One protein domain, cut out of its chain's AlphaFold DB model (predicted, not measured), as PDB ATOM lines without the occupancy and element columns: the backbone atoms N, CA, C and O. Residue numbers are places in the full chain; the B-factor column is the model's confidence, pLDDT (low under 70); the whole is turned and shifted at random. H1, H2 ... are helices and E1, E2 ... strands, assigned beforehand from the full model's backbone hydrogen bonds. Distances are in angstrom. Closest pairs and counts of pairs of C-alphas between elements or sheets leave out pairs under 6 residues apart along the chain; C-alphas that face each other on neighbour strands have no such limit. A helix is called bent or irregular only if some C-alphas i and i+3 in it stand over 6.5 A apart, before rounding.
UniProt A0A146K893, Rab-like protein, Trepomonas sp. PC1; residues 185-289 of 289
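This is residues 185 to 289 of the 289 residues of the protein "Rab-like protein" of Trepomonas sp. PC1 (UniProt A0A146K893). One strongly twisted sheet of seven strands, curled like part of a barrel but open, has H2 and H3 on one face as a second layer. The short helix H1 lies near the E2 end, and two long loops, residues 240 to 252 and 257 to 268, make the far end. The 105 printed residues hold three named helices and seven named strands, along the chain H1 E1 H2 E2 E3 E4 E5 E6 E7 H3; the class is mixed, and so is the sheet, of order E2 E3 E4 E1 E5 E6 E7. The whole is compact, radius of gyration of the C-alphas 13.4 A, yet elongated, spanning 42 by 24 by 22 A.

Start at H1, residues 185 to 188, on the sheet at a height of 8.4 A; the closest C-alphas of H1 and E4, residues 225 to 231, are those of Phe 187 and Cys 226, 6.6 A apart. Next comes E1, residues 192 to 199, staggered: it is parallel to E4 over 192 to 197, with N 193 and O 226 at 2.8 A, and to E5, residues 235 to 239, over 197 to 199, with N 237 and O 198 at 2.8 A. H2, residues 201 to 208, is on the sheet; Ser 203 and Asp 239 of E5 have the closest C-alphas, 5.2 A. E2, residues 212 to 214, E3, residues 217 to 222, and E4 form a meander of two hairpins, each strand antiparallel to the one before: look at N 212 and O 219, 2.8 A, and N 220 and O 227, 2.8 A. E1, H2 and E2 make a split strand-helix-strand unit, two strands of one sheet with a helix between them along the chain and with E3 and E4 between them in the sheet; its crossover is right-handed. E6, residues 253 to 256, is parallel to E5, with N 254 and O 236 at 2.8 A, and to edge strand E7, residues 269 to 272, with N 270 and O 253 at 2.8 A. H3, residues 275 to 288, is on the same face as H2 but apart from it; its closest C-alphas to E3 are those of Ser 279 and Ala 222, 4.5 A. Every O i to N i+4 pair is within hydrogen-bond range in H2, 8 of 10 in H3; H1 is too short for one.

Find C-alpha 185 at (251.935, 185.148, 209.205), where H1 begins. E1 runs 21.8 A from C-alpha 192 at (239.483, 182.785, 208.863); E3 measures 15.4 A and E4 18.7 A. H3, 20.7 A long, ends at C-alpha 288, (230.349, 168.981, 211.660); it is only just irregular, with C-alphas 276 and 279 at 6.9 A.

The C-alphas farthest apart are those of Thr 185 and Asn 246, 42.7 A. The printed part has no cut and ends at residue 289, the chain's last. The links E5 to E6 and E6 to E7 are long; the others are tight. Look there for pLDDT under 70: residues 240 to 249 and 258 to 264.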
ATOM      1  N   THR A 185     252.092 185.225 210.657       84.12
ATOM      2  CA  THR A 185     251.935 185.148 209.205       84.12
ATOM      3  C   THR A 185     251.152 183.908 208.763       84.12
ATOM      4  O   THR A 185     250.431 183.966 207.769       84.12
ATOM      5  N   VAL A 186     251.165 182.816 209.536       86.19
ATOM      6  CA  VAL A 186     250.339 181.628 209.274       86.19
ATOM      7  C   VAL A 186     248.848 181.963 209.371       86.19
ATOM      8  O   VAL A 186     248.061 181.446 208.584       86.19
ATOM      9  N   PHE A 187     248.445 182.876 210.262       89.50
ATOM     10  CA  PHE A 187     247.064 183.367 210.292       89.50
ATOM     11  C   PHE A 187     246.753 184.279 209.100       89.50
ATOM     12  O   PHE A 187     245.653 184.219 208.567       89.50
ATOM     13  N   LEU A 188     247.723 185.076 208.635       86.38
ATOM     14  CA  LEU A 188     247.548 185.980 207.487       86.38
ATOM     15  C   LEU A 188     247.413 185.236 206.150       86.38
ATOM     16  O   LEU A 188     246.795 185.742 205.218       86.38
ATOM     17  N   THR A 189     247.982 184.034 206.051       91.00
ATOM     18  CA  THR A 189     247.912 183.196 204.839       91.00
ATOM     19  C   THR A 189     246.617 182.396 204.717       91.00
ATOM     20  O   THR A 189     246.317 181.882 203.639       91.00
ATOM     21  N   LYS A 190     245.830 182.283 205.792       93.19
ATOM     22  CA  LYS A 190     244.608 181.474 205.827       93.19
ATOM     23  C   LYS A 190     243.393 182.364 206.035       93.19
ATOM     24  O   LYS A 190     243.331 183.110 207.002       93.19
ATOM     25  N   LYS A 191     242.381 182.238 205.171       94.88
ATOM     26  CA  LYS A 191     241.101 182.933 205.362       94.88
ATOM     27  C   LYS A 191     240.414 182.401 206.633       94.88
ATOM     28  O   LYS A 191     240.112 181.203 206.662       94.88
ATOM     29  N   PRO A 192     240.151 183.240 207.653       96.00
ATOM     30  CA  PRO A 192     239.483 182.785 208.863       96.00
ATOM     31  C   PRO A 192     238.042 182.339 208.584       96.00
ATOM     32  O   PRO A 192     237.315 182.971 207.813       96.00
ATOM     33  N   LYS A 193     237.632 181.240 209.216       97.12
ATOM     34  CA  LYS A 193     236.245 180.784 209.311       97.12
ATOM     35  C   LYS A 193     235.713 181.174 210.684       97.12
ATOM     36  O   LYS A 193     236.250 180.722 211.694       97.12
ATOM     37  N   LYS A 194     234.665 181.993 210.718       97.56
ATOM     38  CA  LYS A 194     234.004 182.375 211.967       97.56
ATOM     39  C   LYS A 194     233.282 181.180 212.570       97.56
ATOM     40  O   LYS A 194     232.503 180.527 211.880       97.56
ATOM     41  N   ILE A 195     233.546 180.925 213.844       97.56
ATOM     42  CA  ILE A 195     232.832 179.951 214.662       97.56
ATOM     43  C   ILE A 195     232.163 180.730 215.783       97.56
ATOM     44  O   ILE A 195     232.826 181.441 216.537       97.56
ATOM     45  N   GLN A 196     230.846 180.610 215.866       97.62
ATOM     46  CA  GLN A 196     230.037 181.334 216.833       97.62
ATOM     47  C   GLN A 196     229.877 180.541 218.132       97.62
ATOM     48  O   GLN A 196     229.330 179.439 218.130       97.62
ATOM     49  N   PHE A 197     230.316 181.119 219.244       96.62
ATOM     50  CA  PHE A 197     230.267 180.507 220.565       96.62
ATOM     51  C   PHE A 197     229.212 181.167 221.459       96.62
ATOM     52  O   PHE A 197     229.099 182.395 221.506       96.62
ATOM     53  N   CYS A 198     228.486 180.350 222.221       94.88
ATOM     54  CA  CYS A 198     227.587 180.790 223.286       94.88
ATOM     55  C   CYS A 198     227.853 180.012 224.578       94.88
ATOM     56  O   CYS A 198     228.324 178.878 224.556       94.88
ATOM     57  N   GLY A 199     227.536 180.611 225.715       92.12
ATOM     58  CA  GLY A 199     227.765 180.044 227.040       92.12
ATOM     59  C   GLY A 199     227.596 181.126 228.099       92.12
ATOM     60  O   GLY A 199     227.297 182.277 227.771       92.12
ATOM     61  N   ASP A 200     227.793 180.780 229.367       87.38
ATOM     62  CA  ASP A 200     227.922 181.808 230.396       87.38
ATOM     63  C   ASP A 200     229.222 182.615 230.201       87.38
ATOM     64  O   ASP A 200     230.179 182.160 229.565       87.38
ATOM     65  N   LEU A 201     229.258 183.829 230.761       83.81
ATOM     66  CA  LEU A 201     230.380 184.754 230.587       83.81
ATOM     67  C   LEU A 201     231.719 184.138 231.020       83.81
ATOM     68  O   LEU A 201     232.718 184.314 230.331       83.81
ATOM     69  N   SER A 202     231.740 183.380 232.120       78.31
ATOM     70  CA  SER A 202     232.963 182.749 232.631       78.31
ATOM     71  C   SER A 202     233.491 181.706 231.644       78.31
ATOM     72  O   SER A 202     234.674 181.714 231.302       78.31
ATOM     73  N   SER A 203     232.611 180.849 231.125       85.75
ATOM     74  CA  SER A 203     232.959 179.829 230.129       85.75
ATOM     75  C   SER A 203     233.495 180.433 228.827       85.75
ATOM     76  O   SER A 203     234.486 179.942 228.279       85.75
ATOM     77  N   LEU A 204     232.880 181.520 228.354       90.88
ATOM     78  CA  LEU A 204     233.327 182.230 227.154       90.88
ATOM     79  C   LEU A 204     234.692 182.893 227.354       90.88
ATOM     80  O   LEU A 204     235.549 182.767 226.483       90.88
ATOM     81  N   GLU A 205     234.930 183.546 228.494       81.75
ATOM     82  CA  GLU A 205     236.238 184.142 228.791       81.75
ATOM     83  C   GLU A 205     237.342 183.081 228.822       81.75
ATOM     84  O   GLU A 205     238.394 183.267 228.212       81.75
ATOM     85  N   VAL A 206     237.089 181.917 229.431       80.31
ATOM     86  CA  VAL A 206     238.054 180.809 229.414       80.31
ATOM     87  C   VAL A 206     238.301 180.313 227.985       80.31
ATOM     88  O   VAL A 206     239.459 180.107 227.619       80.31
ATOM     89  N   ALA A 207     237.266 180.174 227.152       89.12
ATOM     90  CA  ALA A 207     237.439 179.795 225.749       89.12
ATOM     91  C   ALA A 207     238.289 180.806 224.967       89.12
ATOM     92  O   ALA A 207     239.202 180.399 224.251       89.12
ATOM     93  N   LYS A 208     238.059 182.114 225.143       88.38
ATOM     94  CA  LYS A 208     238.842 183.171 224.474       88.38
ATOM     95  C   LYS A 208     240.335 183.071 224.779       88.38
ATOM     96  O   LYS A 208     241.144 183.300 223.886       88.38
ATOM     97  N   THR A 209     240.717 182.657 225.994       81.75
ATOM     98  CA  THR A 209     242.141 182.468 226.351       81.75
ATOM     99  C   THR A 209     242.860 181.393 225.526       81.75
ATOM    100  O   THR A 209     244.086 181.297 225.575       81.75
ATOM    101  N   MET A 210     242.116 180.582 224.771       87.56
ATOM    102  CA  MET A 210     242.636 179.518 223.911       87.56
ATOM    103  C   MET A 210     242.838 179.977 222.464       87.56
ATOM    104  O   MET A 210     243.253 179.173 221.630       87.56
ATOM    105  N   PHE A 211     242.544 181.241 222.161       92.00
ATOM    106  CA  PHE A 211     242.759 181.875 220.865       92.00
ATOM    107  C   PHE A 211     243.907 182.887 220.958       92.00
ATOM    108  O   PHE A 211     244.257 183.382 222.030       92.00
ATOM    109  N   PHE A 212     244.506 183.194 219.813       87.50
ATOM    110  CA  PHE A 212     245.526 184.222 219.663       87.50
ATOM    111  C   PHE A 212     244.883 185.517 219.182       87.50
ATOM    112  O   PHE A 212     244.140 185.511 218.207       87.50
ATOM    113  N   GLU A 213     245.207 186.639 219.817       86.81
ATOM    114  CA  GLU A 213     244.786 187.949 219.327       86.81
ATOM    115  C   GLU A 213     245.701 188.409 218.179       86.81
ATOM    116  O   GLU A 213     246.910 188.585 218.356       86.81
ATOM    117  N   VAL A 214     245.128 188.577 216.985       89.25
ATOM    118  CA  VAL A 214     245.808 189.025 215.762       89.25
ATOM    119  C   VAL A 214     244.913 190.051 215.077       89.25
ATOM    120  O   VAL A 214     243.793 189.734 214.696       89.25
ATOM    121  N   ASN A 215     245.388 191.290 214.921       90.38
ATOM    122  CA  ASN A 215     244.615 192.389 214.324       90.38
ATOM    123  C   ASN A 215     243.213 192.567 214.950       90.38
ATOM    124  O   ASN A 215     242.237 192.741 214.228       90.38
ATOM    125  N   GLN A 216     243.118 192.510 216.287       90.81
ATOM    126  CA  GLN A 216     241.863 192.592 217.065       90.81
ATOM    127  C   GLN A 216     240.892 191.414 216.854       90.81
ATOM    128  O   GLN A 216     239.764 191.447 217.341       90.81
ATOM    129  N   GLN A 217     241.319 190.359 216.158       94.62
ATOM    130  CA  GLN A 217     240.562 189.123 215.992       94.62
ATOM    131  C   GLN A 217     241.157 188.020 216.861       94.62
ATOM    132  O   GLN A 217     242.373 187.913 217.009       94.62
ATOM    133  N   LEU A 218     240.297 187.165 217.406       93.94
ATOM    134  CA  LEU A 218     240.700 185.986 218.165       93.94
ATOM    135  C   LEU A 218     240.773 184.786 217.219       93.94
ATOM    136  O   LEU A 218     239.746 184.246 216.816       93.94
ATOM    137  N   LEU A 219     241.987 184.381 216.849       95.31
ATOM    138  CA  LEU A 219     242.255 183.361 215.835       95.31
ATOM    139  C   LEU A 219     242.896 182.105 216.432       95.31
ATOM    140  O   LEU A 219     243.727 182.175 217.334       95.31
ATOM    141  N   GLN A 220     242.550 180.936 215.896       94.69
ATOM    142  CA  GLN A 220     243.171 179.668 216.267       94.69
ATOM    143  C   GLN A 220     243.340 178.758 215.049       94.69
ATOM    144  O   GLN A 220     242.457 178.657 214.201       94.69
ATOM    145  N   LEU A 221     244.480 178.072 214.949       93.81
ATOM    146  CA  LEU A 221     244.696 177.084 213.892       93.81
ATOM    147  C   LEU A 221     243.950 175.794 214.234       93.81
ATOM    148  O   LEU A 221     244.056 175.290 215.351       93.81
ATOM    149  N   ALA A 222     243.235 175.239 213.263       93.31
ATOM    150  CA  ALA A 222     242.417 174.038 213.396       93.31
ATOM    151  C   ALA A 222     242.696 173.107 212.207       93.31
ATOM    152  O   ALA A 222     241.976 173.109 211.207       93.31
ATOM    153  N   GLY A 223     243.810 172.371 212.275       88.50
ATOM    154  CA  GLY A 223     244.321 171.602 211.137       88.50
ATOM    155  C   GLY A 223     244.659 172.509 209.947       88.50
ATOM    156  O   GLY A 223     245.513 173.396 210.038       88.50
ATOM    157  N   GLU A 224     243.978 172.306 208.820       91.19
ATOM    158  CA  GLU A 224     244.152 173.142 207.629       91.19
ATOM    159  C   GLU A 224     243.407 174.480 207.708       91.19
ATOM    160  O   GLU A 224     243.722 175.399 206.947       91.19
ATOM    161  N   PHE A 225     242.494 174.643 208.665       94.31
ATOM    162  CA  PHE A 225     241.679 175.842 208.805       94.31
ATOM    163  C   PHE A 225     242.261 176.847 209.805       94.31
ATOM    164  O   PHE A 225     243.076 176.522 210.671       94.31
ATOM    165  N   CYS A 226     241.804 178.090 209.678       95.69
ATOM    166  CA  CYS A 226     241.951 179.144 210.673       95.69
ATOM    167  C   CYS A 226     240.550 179.450 211.208       95.69
ATOM    168  O   CYS A 226     239.668 179.791 210.425       95.69
ATOM    169  N   ALA A 227     240.328 179.266 212.504       96.69
ATOM    170  CA  ALA A 227     239.070 179.549 213.176       96.69
ATOM    171  C   ALA A 227     239.126 180.938 213.820       96.69
ATOM    172  O   ALA A 227     240.061 181.228 214.564       96.69
ATOM    173  N   GLU A 228     238.125 181.772 213.559       97.56
ATOM    174  CA  GLU A 228     237.904 183.050 214.240       97.56
ATOM    175  C   GLU A 228     236.813 182.864 215.293       97.56
ATOM    176  O   GLU A 228     235.727 182.371 214.982       97.56
ATOM    177  N   PHE A 229     237.103 183.240 216.535       97.62
ATOM    178  CA  PHE A 229     236.115 183.249 217.605       97.62
ATOM    179  C   PHE A 229     235.131 184.398 217.385       97.62
ATOM    180  O   PHE A 229     235.527 185.562 217.345       97.62
ATOM    181  N   ASP A 230     233.848 184.068 217.297       98.00
ATOM    182  CA  ASP A 230     232.745 185.023 217.233       98.00
ATOM    183  C   ASP A 230     231.671 184.643 218.263       98.00
ATOM    184  O   ASP A 230     231.659 183.523 218.777       98.00
ATOM    185  N   LEU A 231     230.757 185.555 218.588       97.25
ATOM    186  CA  LEU A 231     229.635 185.264 219.487       97.25
ATOM    187  C   LEU A 231     228.406 184.802 218.694       97.25
ATOM    188  O   LEU A 231     228.050 185.391 217.675       97.25
ATOM    189  N   GLY A 232     227.725 183.761 219.177       96.00
ATOM    190  CA  GLY A 232     226.467 183.261 218.609       96.00
ATOM    191  C   GLY A 232     226.229 181.785 218.933       96.00
ATOM    192  O   GLY A 232     226.881 181.231 219.802       96.00
ATOM    193  N   ASN A 233     225.295 181.125 218.249       94.06
ATOM    194  CA  ASN A 233     224.707 179.874 218.754       94.06
ATOM    195  C   ASN A 233     225.181 178.597 218.028       94.06
ATOM    196  O   ASN A 233     224.451 177.607 218.007       94.06
ATOM    197  N   GLN A 234     226.365 178.601 217.403       94.88
ATOM    198  CA  GLN A 234     226.871 177.421 216.683       94.88
ATOM    199  C   GLN A 234     227.521 176.392 217.610       94.88
ATOM    200  O   GLN A 234     227.363 175.196 217.387       94.88
ATOM    201  N   VAL A 235     228.252 176.835 218.636       95.31
ATOM    202  CA  VAL A 235     228.964 175.973 219.585       95.31
ATOM    203  C   VAL A 235     228.671 176.441 221.001       95.31
ATOM    204  O   VAL A 235     228.914 177.598 221.339       95.31
ATOM    205  N   GLN A 236     228.198 175.540 221.856       93.25
ATOM    206  CA  GLN A 236     228.004 175.872 223.266       93.25
ATOM    207  C   GLN A 236     229.251 175.546 224.070       93.25
ATOM    208  O   GLN A 236     229.855 174.491 223.884       93.25
ATOM    209  N   VAL A 237     229.623 176.424 224.989       92.81
ATOM    210  CA  VAL A 237     230.792 176.253 225.841       92.81
ATOM    211  C   VAL A 237     230.363 176.307 227.293       92.81
ATOM    212  O   VAL A 237     229.732 177.270 227.722       92.81
ATOM    213  N   PHE A 238     230.768 175.295 228.052       89.50
ATOM    214  CA  PHE A 238     230.538 175.253 229.486       89.50
ATOM    215  C   PHE A 238     231.813 174.889 230.230       89.50
ATOM    216  O   PHE A 238     232.523 173.945 229.870       89.50
ATOM    217  N   ASP A 239     232.077 175.607 231.313       80.88
ATOM    218  CA  ASP A 239     232.992 175.167 232.345       80.88
ATOM    219  C   ASP A 239     232.366 174.018 233.163       80.88
ATOM    220  O   ASP A 239     231.180 173.685 233.064       80.88
ATOM    221  N   ASN A 240     233.189 173.363 233.977       69.25
ATOM    222  CA  ASN A 240     232.848 172.157 234.739       69.25
ATOM    223  C   ASN A 240     231.708 172.338 235.781       69.25
ATOM    224  O   ASN A 240     231.493 171.437 236.596       69.25
ATOM    225  N   LYS A 241     231.019 173.490 235.825       59.75
ATOM    226  CA  LYS A 241     229.926 173.781 236.764       59.75
ATOM    227  C   LYS A 241     228.524 173.589 236.185       59.75
ATOM    228  O   LYS A 241     227.588 173.494 236.977       59.75
ATOM    229  N   CYS A 242     228.346 173.526 234.865       57.97
ATOM    230  CA  CYS A 242     227.000 173.407 234.301       57.97
ATOM    231  C   CYS A 242     226.505 171.957 234.249       57.97
ATOM    232  O   CYS A 242     227.077 171.095 233.581       57.97
ATOM    233  N   GLU A 243     225.378 171.703 234.917       60.25
ATOM    234  CA  GLU A 243     224.522 170.567 234.590       60.25
ATOM    235  C   GLU A 243     223.825 170.878 233.266       60.25
ATOM    236  O   GLU A 243     222.909 171.698 233.211       60.25
ATOM    237  N   LEU A 244     224.270 170.225 232.192       63.31
ATOM    238  CA  LEU A 244     223.536 170.161 230.932       63.31
ATOM    239  C   LEU A 244     222.188 169.478 231.206       63.31
ATOM    240  O   LEU A 244     222.077 168.253 231.196       63.31
ATOM    241  N   LYS A 245     221.164 170.269 231.530       61.22
ATOM    242  CA  LYS A 245     219.784 169.787 231.602       61.22
ATOM    243  C   LYS A 245     219.279 169.604 230.177       61.22
ATOM    244  O   LYS A 245     219.556 170.472 229.352       61.22
ATOM    245  N   ASN A 246     218.572 168.491 229.938       56.91
ATOM    246  CA  ASN A 246     217.975 168.000 228.681       56.91
ATOM    247  C   ASN A 246     217.251 169.081 227.854       56.91
ATOM    248  O   ASN A 246     216.030 169.077 227.720       56.91
ATOM    249  N   SER A 247     218.000 170.021 227.313       55.25
ATOM    250  CA  SER A 247     217.561 170.946 226.293       55.25
ATOM    251  C   SER A 247     217.943 170.305 224.970       55.25
ATOM    252  O   SER A 247     219.003 169.685 224.861       55.25
ATOM    253  N   GLU A 248     217.048 170.396 223.992       61.94
ATOM    254  CA  GLU A 248     217.254 169.945 222.613       61.94
ATOM    255  C   GLU A 248     218.328 170.816 221.952       61.94
ATOM    256  O   GLU A 248     218.068 171.692 221.130       61.94
ATOM    257  N   ILE A 249     219.565 170.641 222.397       69.25
ATOM    258  CA  ILE A 249     220.702 171.371 221.886       69.25
ATOM    259  C   ILE A 249     221.188 170.609 220.656       69.25
ATOM    260  O   ILE A 249     221.846 169.575 220.758       69.25
ATOM    261  N   ASN A 250     220.865 171.150 219.484       83.00
ATOM    262  CA  ASN A 250     221.335 170.626 218.199       83.00
ATOM    263  C   ASN A 250     222.763 171.089 217.850       83.00
ATOM    264  O   ASN A 250     223.340 170.620 216.875       83.00
ATOM    265  N   SER A 251     223.345 172.001 218.634       89.88
ATOM    266  CA  SER A 251     224.711 172.505 218.452       89.88
ATOM    267  C   SER A 251     225.750 171.655 219.205       89.88
ATOM    268  O   SER A 251     225.472 171.212 220.323       89.88
ATOM    269  N   PRO A 252     226.973 171.476 218.672       92.44
ATOM    270  CA  PRO A 252     228.082 170.887 219.415       92.44
ATOM    271  C   PRO A 252     228.343 171.592 220.752       92.44
ATOM    272  O   PRO A 252     228.231 172.815 220.860       92.44
ATOM    273  N   VAL A 253     228.745 170.819 221.761       91.75
ATOM    274  CA  VAL A 253     229.063 171.316 223.104       91.75
ATOM    275  C   VAL A 253     230.530 171.066 223.429       91.75
ATOM    276  O   VAL A 253     231.006 169.939 223.315       91.75
ATOM    277  N   ILE A 254     231.237 172.097 223.891       91.75
ATOM    278  CA  ILE A 254     232.579 172.003 224.466       91.75
ATOM    279  C   ILE A 254     232.478 172.081 225.992       91.75
ATOM    280  O   ILE A 254     232.035 173.083 226.552       91.75
ATOM    281  N   LEU A 255     232.949 171.034 226.668       89.56
ATOM    282  CA  LEU A 255     233.099 170.995 228.121       89.56
ATOM    283  C   LEU A 255     234.550 171.292 228.508       89.56
ATOM    284  O   LEU A 255     235.432 170.441 228.352       89.56
ATOM    285  N   ILE A 256     234.794 172.493 229.035       85.69
ATOM    286  CA  ILE A 256     236.117 172.979 229.428       85.69
ATOM    287  C   ILE A 256     236.480 172.475 230.825       85.69
ATOM    288  O   ILE A 256     235.787 172.730 231.813       85.69
ATOM    289  N   PHE A 257     237.594 171.748 230.909       77.31
ATOM    290  CA  PHE A 257     238.082 171.085 232.122       77.31
ATOM    291  C   PHE A 257     237.031 170.180 232.782       77.31
ATOM    292  O   PHE A 257     237.112 169.876 233.976       77.31
ATOM    293  N   GLY A 258     236.041 169.752 231.995       65.12
ATOM    294  CA  GLY A 258     234.950 168.889 232.408       65.12
ATOM    295  C   GLY A 258     235.453 167.498 232.767       65.12
ATOM    296  O   GLY A 258     236.253 166.904 232.040       65.12
ATOM    297  N   ARG A 259     234.960 166.920 233.867       64.62
ATOM    298  CA  ARG A 259     235.086 165.464 234.050       64.62
ATOM    299  C   ARG A 259     234.079 164.782 233.127       64.62
ATOM    300  O   ARG A 259     232.956 165.261 233.010       64.62
ATOM    301  N   ARG A 260     234.441 163.636 232.533       58.91
ATOM    302  CA  ARG A 260     233.470 162.745 231.874       58.91
ATOM    303  C   ARG A 260     232.453 162.274 232.916       58.91
ATOM    304  O   ARG A 260     232.664 161.273 233.593       58.91
ATOM    305  N   ARG A 261     231.375 163.025 233.090       62.19
ATOM    306  CA  ARG A 261     230.134 162.525 233.670       62.19
ATOM    307  C   ARG A 261     229.221 162.185 232.508       62.19
ATOM    308  O   ARG A 261     229.234 162.880 231.496       62.19
ATOM    309  N   VAL A 262     228.499 161.080 232.637       53.91
ATOM    310  CA  VAL A 262     227.510 160.667 231.645       53.91
ATOM    311  C   VAL A 262     226.409 161.718 231.670       53.91
ATOM    312  O   VAL A 262     225.618 161.775 232.607       53.91
ATOM    313  N   VAL A 263     226.431 162.607 230.686       62.06
ATOM    314  CA  VAL A 263     225.334 163.524 230.409       62.06
ATOM    315  C   VAL A 263     224.487 162.831 229.352       62.06
ATOM    316  O   VAL A 263     225.021 162.425 228.320       62.06
ATOM    317  N   ASN A 264     223.191 162.664 229.610       67.19
ATOM    318  CA  ASN A 264     222.247 162.223 228.588       67.19
ATOM    319  C   ASN A 264     222.071 163.367 227.586       67.19
ATOM    320  O   ASN A 264     221.200 164.216 227.741       67.19
ATOM    321  N   PHE A 265     222.956 163.416 226.597       72.69
ATOM    322  CA  PHE A 265     222.984 164.442 225.567       72.69
ATOM    323  C   PHE A 265     222.882 163.773 224.197       72.69
ATOM    324  O   PHE A 265     223.620 162.829 223.919       72.69
ATOM    325  N   SER A 266     221.949 164.231 223.363       78.44
ATOM    326  CA  SER A 266     221.707 163.671 222.026       78.44
ATOM    327  C   SER A 266     222.660 164.213 220.955       78.44
ATOM    328  O   SER A 266     222.795 163.594 219.904       78.44
ATOM    329  N   GLY A 267     223.321 165.348 221.205       83.88
ATOM    330  CA  GLY A 267     224.268 165.967 220.277       83.88
ATOM    331  C   GLY A 267     225.737 165.572 220.497       83.88
ATOM    332  O   GLY A 267     226.077 164.673 221.267       83.88
ATOM    333  N   VAL A 268     226.642 166.282 219.819       89.25
ATOM    334  CA  VAL A 268     228.092 166.058 219.932       89.25
ATOM    335  C   VAL A 268     228.652 166.777 221.161       89.25
ATOM    336  O   VAL A 268     228.564 167.998 221.257       89.25
ATOM    337  N   VAL A 269     229.292 166.028 222.066       89.62
ATOM    338  CA  VAL A 269     230.012 166.581 223.227       89.62
ATOM    339  C   VAL A 269     231.516 166.375 223.064       89.62
ATOM    340  O   VAL A 269     232.001 165.249 222.922       89.62
ATOM    341  N   LEU A 270     232.263 167.470 223.117       90.94
ATOM    342  CA  LEU A 270     233.715 167.521 223.026       90.94
ATOM    343  C   LEU A 270     234.272 167.950 224.382       90.94
ATOM    344  O   LEU A 270     233.867 168.955 224.955       90.94
ATOM    345  N   PHE A 271     235.200 167.166 224.921       88.44
ATOM    346  CA  PHE A 271     235.828 167.453 226.206       88.44
ATOM    347  C   PHE A 271     237.176 168.107 225.949       88.44
ATOM    348  O   PHE A 271     238.013 167.503 225.283       88.44
ATOM    349  N   LEU A 272     237.379 169.300 226.500       86.75
ATOM    350  CA  LEU A 272     238.654 169.999 226.460       86.75
ATOM    351  C   LEU A 272     239.327 169.869 227.828       86.75
ATOM    352  O   LEU A 272     238.956 170.563 228.777       86.75
ATOM    353  N   GLN A 273     240.296 168.965 227.955       78.94
ATOM    354  CA  GLN A 273     241.031 168.754 229.207       78.94
ATOM    355  C   GLN A 273     242.270 169.640 229.316       78.94
ATOM    356  O   GLN A 273     242.678 169.994 230.423       78.94
ATOM    357  N   ASN A 274     242.851 170.016 228.178       74.38
ATOM    358  CA  ASN A 274     244.024 170.876 228.087       74.38
ATOM    359  C   ASN A 274     243.798 171.933 226.989       74.38
ATOM    360  O   ASN A 274     243.320 171.566 225.918       74.38
ATOM    361  N   PRO A 275     244.156 173.218 227.198       76.38
ATOM    362  CA  PRO A 275     244.098 174.236 226.147       76.38
ATOM    363  C   PRO A 275     244.755 173.830 224.821       76.38
ATOM    364  O   PRO A 275     244.267 174.223 223.769       76.38
ATOM    365  N   ASP A 276     245.810 173.009 224.841       76.81
ATOM    366  CA  ASP A 276     246.499 172.547 223.626       76.81
ATOM    367  C   ASP A 276     245.611 171.668 222.717       76.81
ATOM    368  O   ASP A 276     245.883 171.532 221.522       76.81
ATOM    369  N   GLU A 277     244.526 171.094 223.248       87.00
ATOM    370  CA  GLU A 277     243.572 170.263 222.500       87.00
ATOM    371  C   GLU A 277     242.592 171.092 221.658       87.00
ATOM    372  O   GLU A 277     241.932 170.541 220.771       87.00
ATOM    373  N   ILE A 278     242.501 172.410 221.889       92.31
ATOM    374  CA  ILE A 278     241.499 173.265 221.240       92.31
ATOM    375  C   ILE A 278     241.601 173.198 219.715       92.31
ATOM    376  O   ILE A 278     240.586 173.111 219.040       92.31
ATOM    377  N   SER A 279     242.817 173.130 219.165       91.81
ATOM    378  CA  SER A 279     243.047 173.023 217.719       91.81
ATOM    379  C   SER A 279     242.372 171.785 217.117       91.81
ATOM    380  O   SER A 279     241.704 171.871 216.087       91.81
ATOM    381  N   SER A 280     242.486 170.636 217.794       92.31
ATOM    382  CA  SER A 280     241.869 169.379 217.358       92.31
ATOM    383  C   SER A 280     240.349 169.402 217.526       92.31
ATOM    384  O   SER A 280     239.624 168.908 216.663       92.31
ATOM    385  N   ILE A 281     239.854 170.007 218.609       94.62
ATOM    386  CA  ILE A 281     238.416 170.175 218.850       94.62
ATOM    387  C   ILE A 281     237.788 171.069 217.780       94.62
ATOM    388  O   ILE A 281     236.770 170.693 217.204       94.62
ATOM    389  N   LEU A 282     238.408 172.209 217.468       95.88
ATOM    390  CA  LEU A 282     237.925 173.130 216.441       95.88
ATOM    391  C   LEU A 282     237.939 172.495 215.050       95.88
ATOM    392  O   LEU A 282     236.998 172.707 214.293       95.88
ATOM    393  N   ALA A 283     238.949 171.680 214.726       94.50
ATOM    394  CA  ALA A 283     238.984 170.955 213.457       94.50
ATOM    395  C   ALA A 283     237.763 170.033 213.316       94.50
ATOM    396  O   ALA A 283     237.056 170.096 212.320       94.50
ATOM    397  N   ARG A 284     237.435 169.274 214.370       94.56
ATOM    398  CA  ARG A 284     236.249 168.402 214.391       94.56
ATOM    399  C   ARG A 284     234.938 169.178 214.314       94.56
ATOM    400  O   ARG A 284     233.996 168.700 213.702       94.56
ATOM    401  N   ILE A 285     234.856 170.342 214.956       93.81
ATOM    402  CA  ILE A 285     233.672 171.212 214.881       93.81
ATOM    403  C   ILE A 285     233.463 171.705 213.449       93.81
ATOM    404  O   ILE A 285     232.340 171.671 212.960       93.81
ATOM    405  N   LEU A 286     234.536 172.119 212.773       92.31
ATOM    406  CA  LEU A 286     234.490 172.582 211.385       92.31
ATOM    407  C   LEU A 286     234.130 171.482 210.377       92.31
ATOM    408  O   LEU A 286     233.720 171.817 209.272       92.31
ATOM    409  N   ASP A 287     234.286 170.209 210.741       89.69
ATOM    410  CA  ASP A 287     233.819 169.074 209.935       89.69
ATOM    411  C   ASP A 287     232.325 168.763 210.162       89.69
ATOM    412  O   ASP A 287     231.710 168.065 209.356       89.69
ATOM    413  N   ILE A 288     231.748 169.230 211.276       85.56
ATOM    414  CA  ILE A 288     230.349 168.981 211.660       85.56
ATOM    415  C   ILE A 288     229.412 170.085 211.148       85.56
ATOM    416  O   ILE A 288     228.260 169.790 210.828       85.56
ATOM    417  N   ILE A 289     229.881 171.338 211.136       81.06
ATOM    418  CA  ILE A 289     229.113 172.541 210.758       81.06
ATOM    419  C   ILE A 289     229.277 172.831 209.266       81.06
ATOM    420  O   ILE A 289     228.238 173.050 208.605       81.06
TER     421      ILE A 289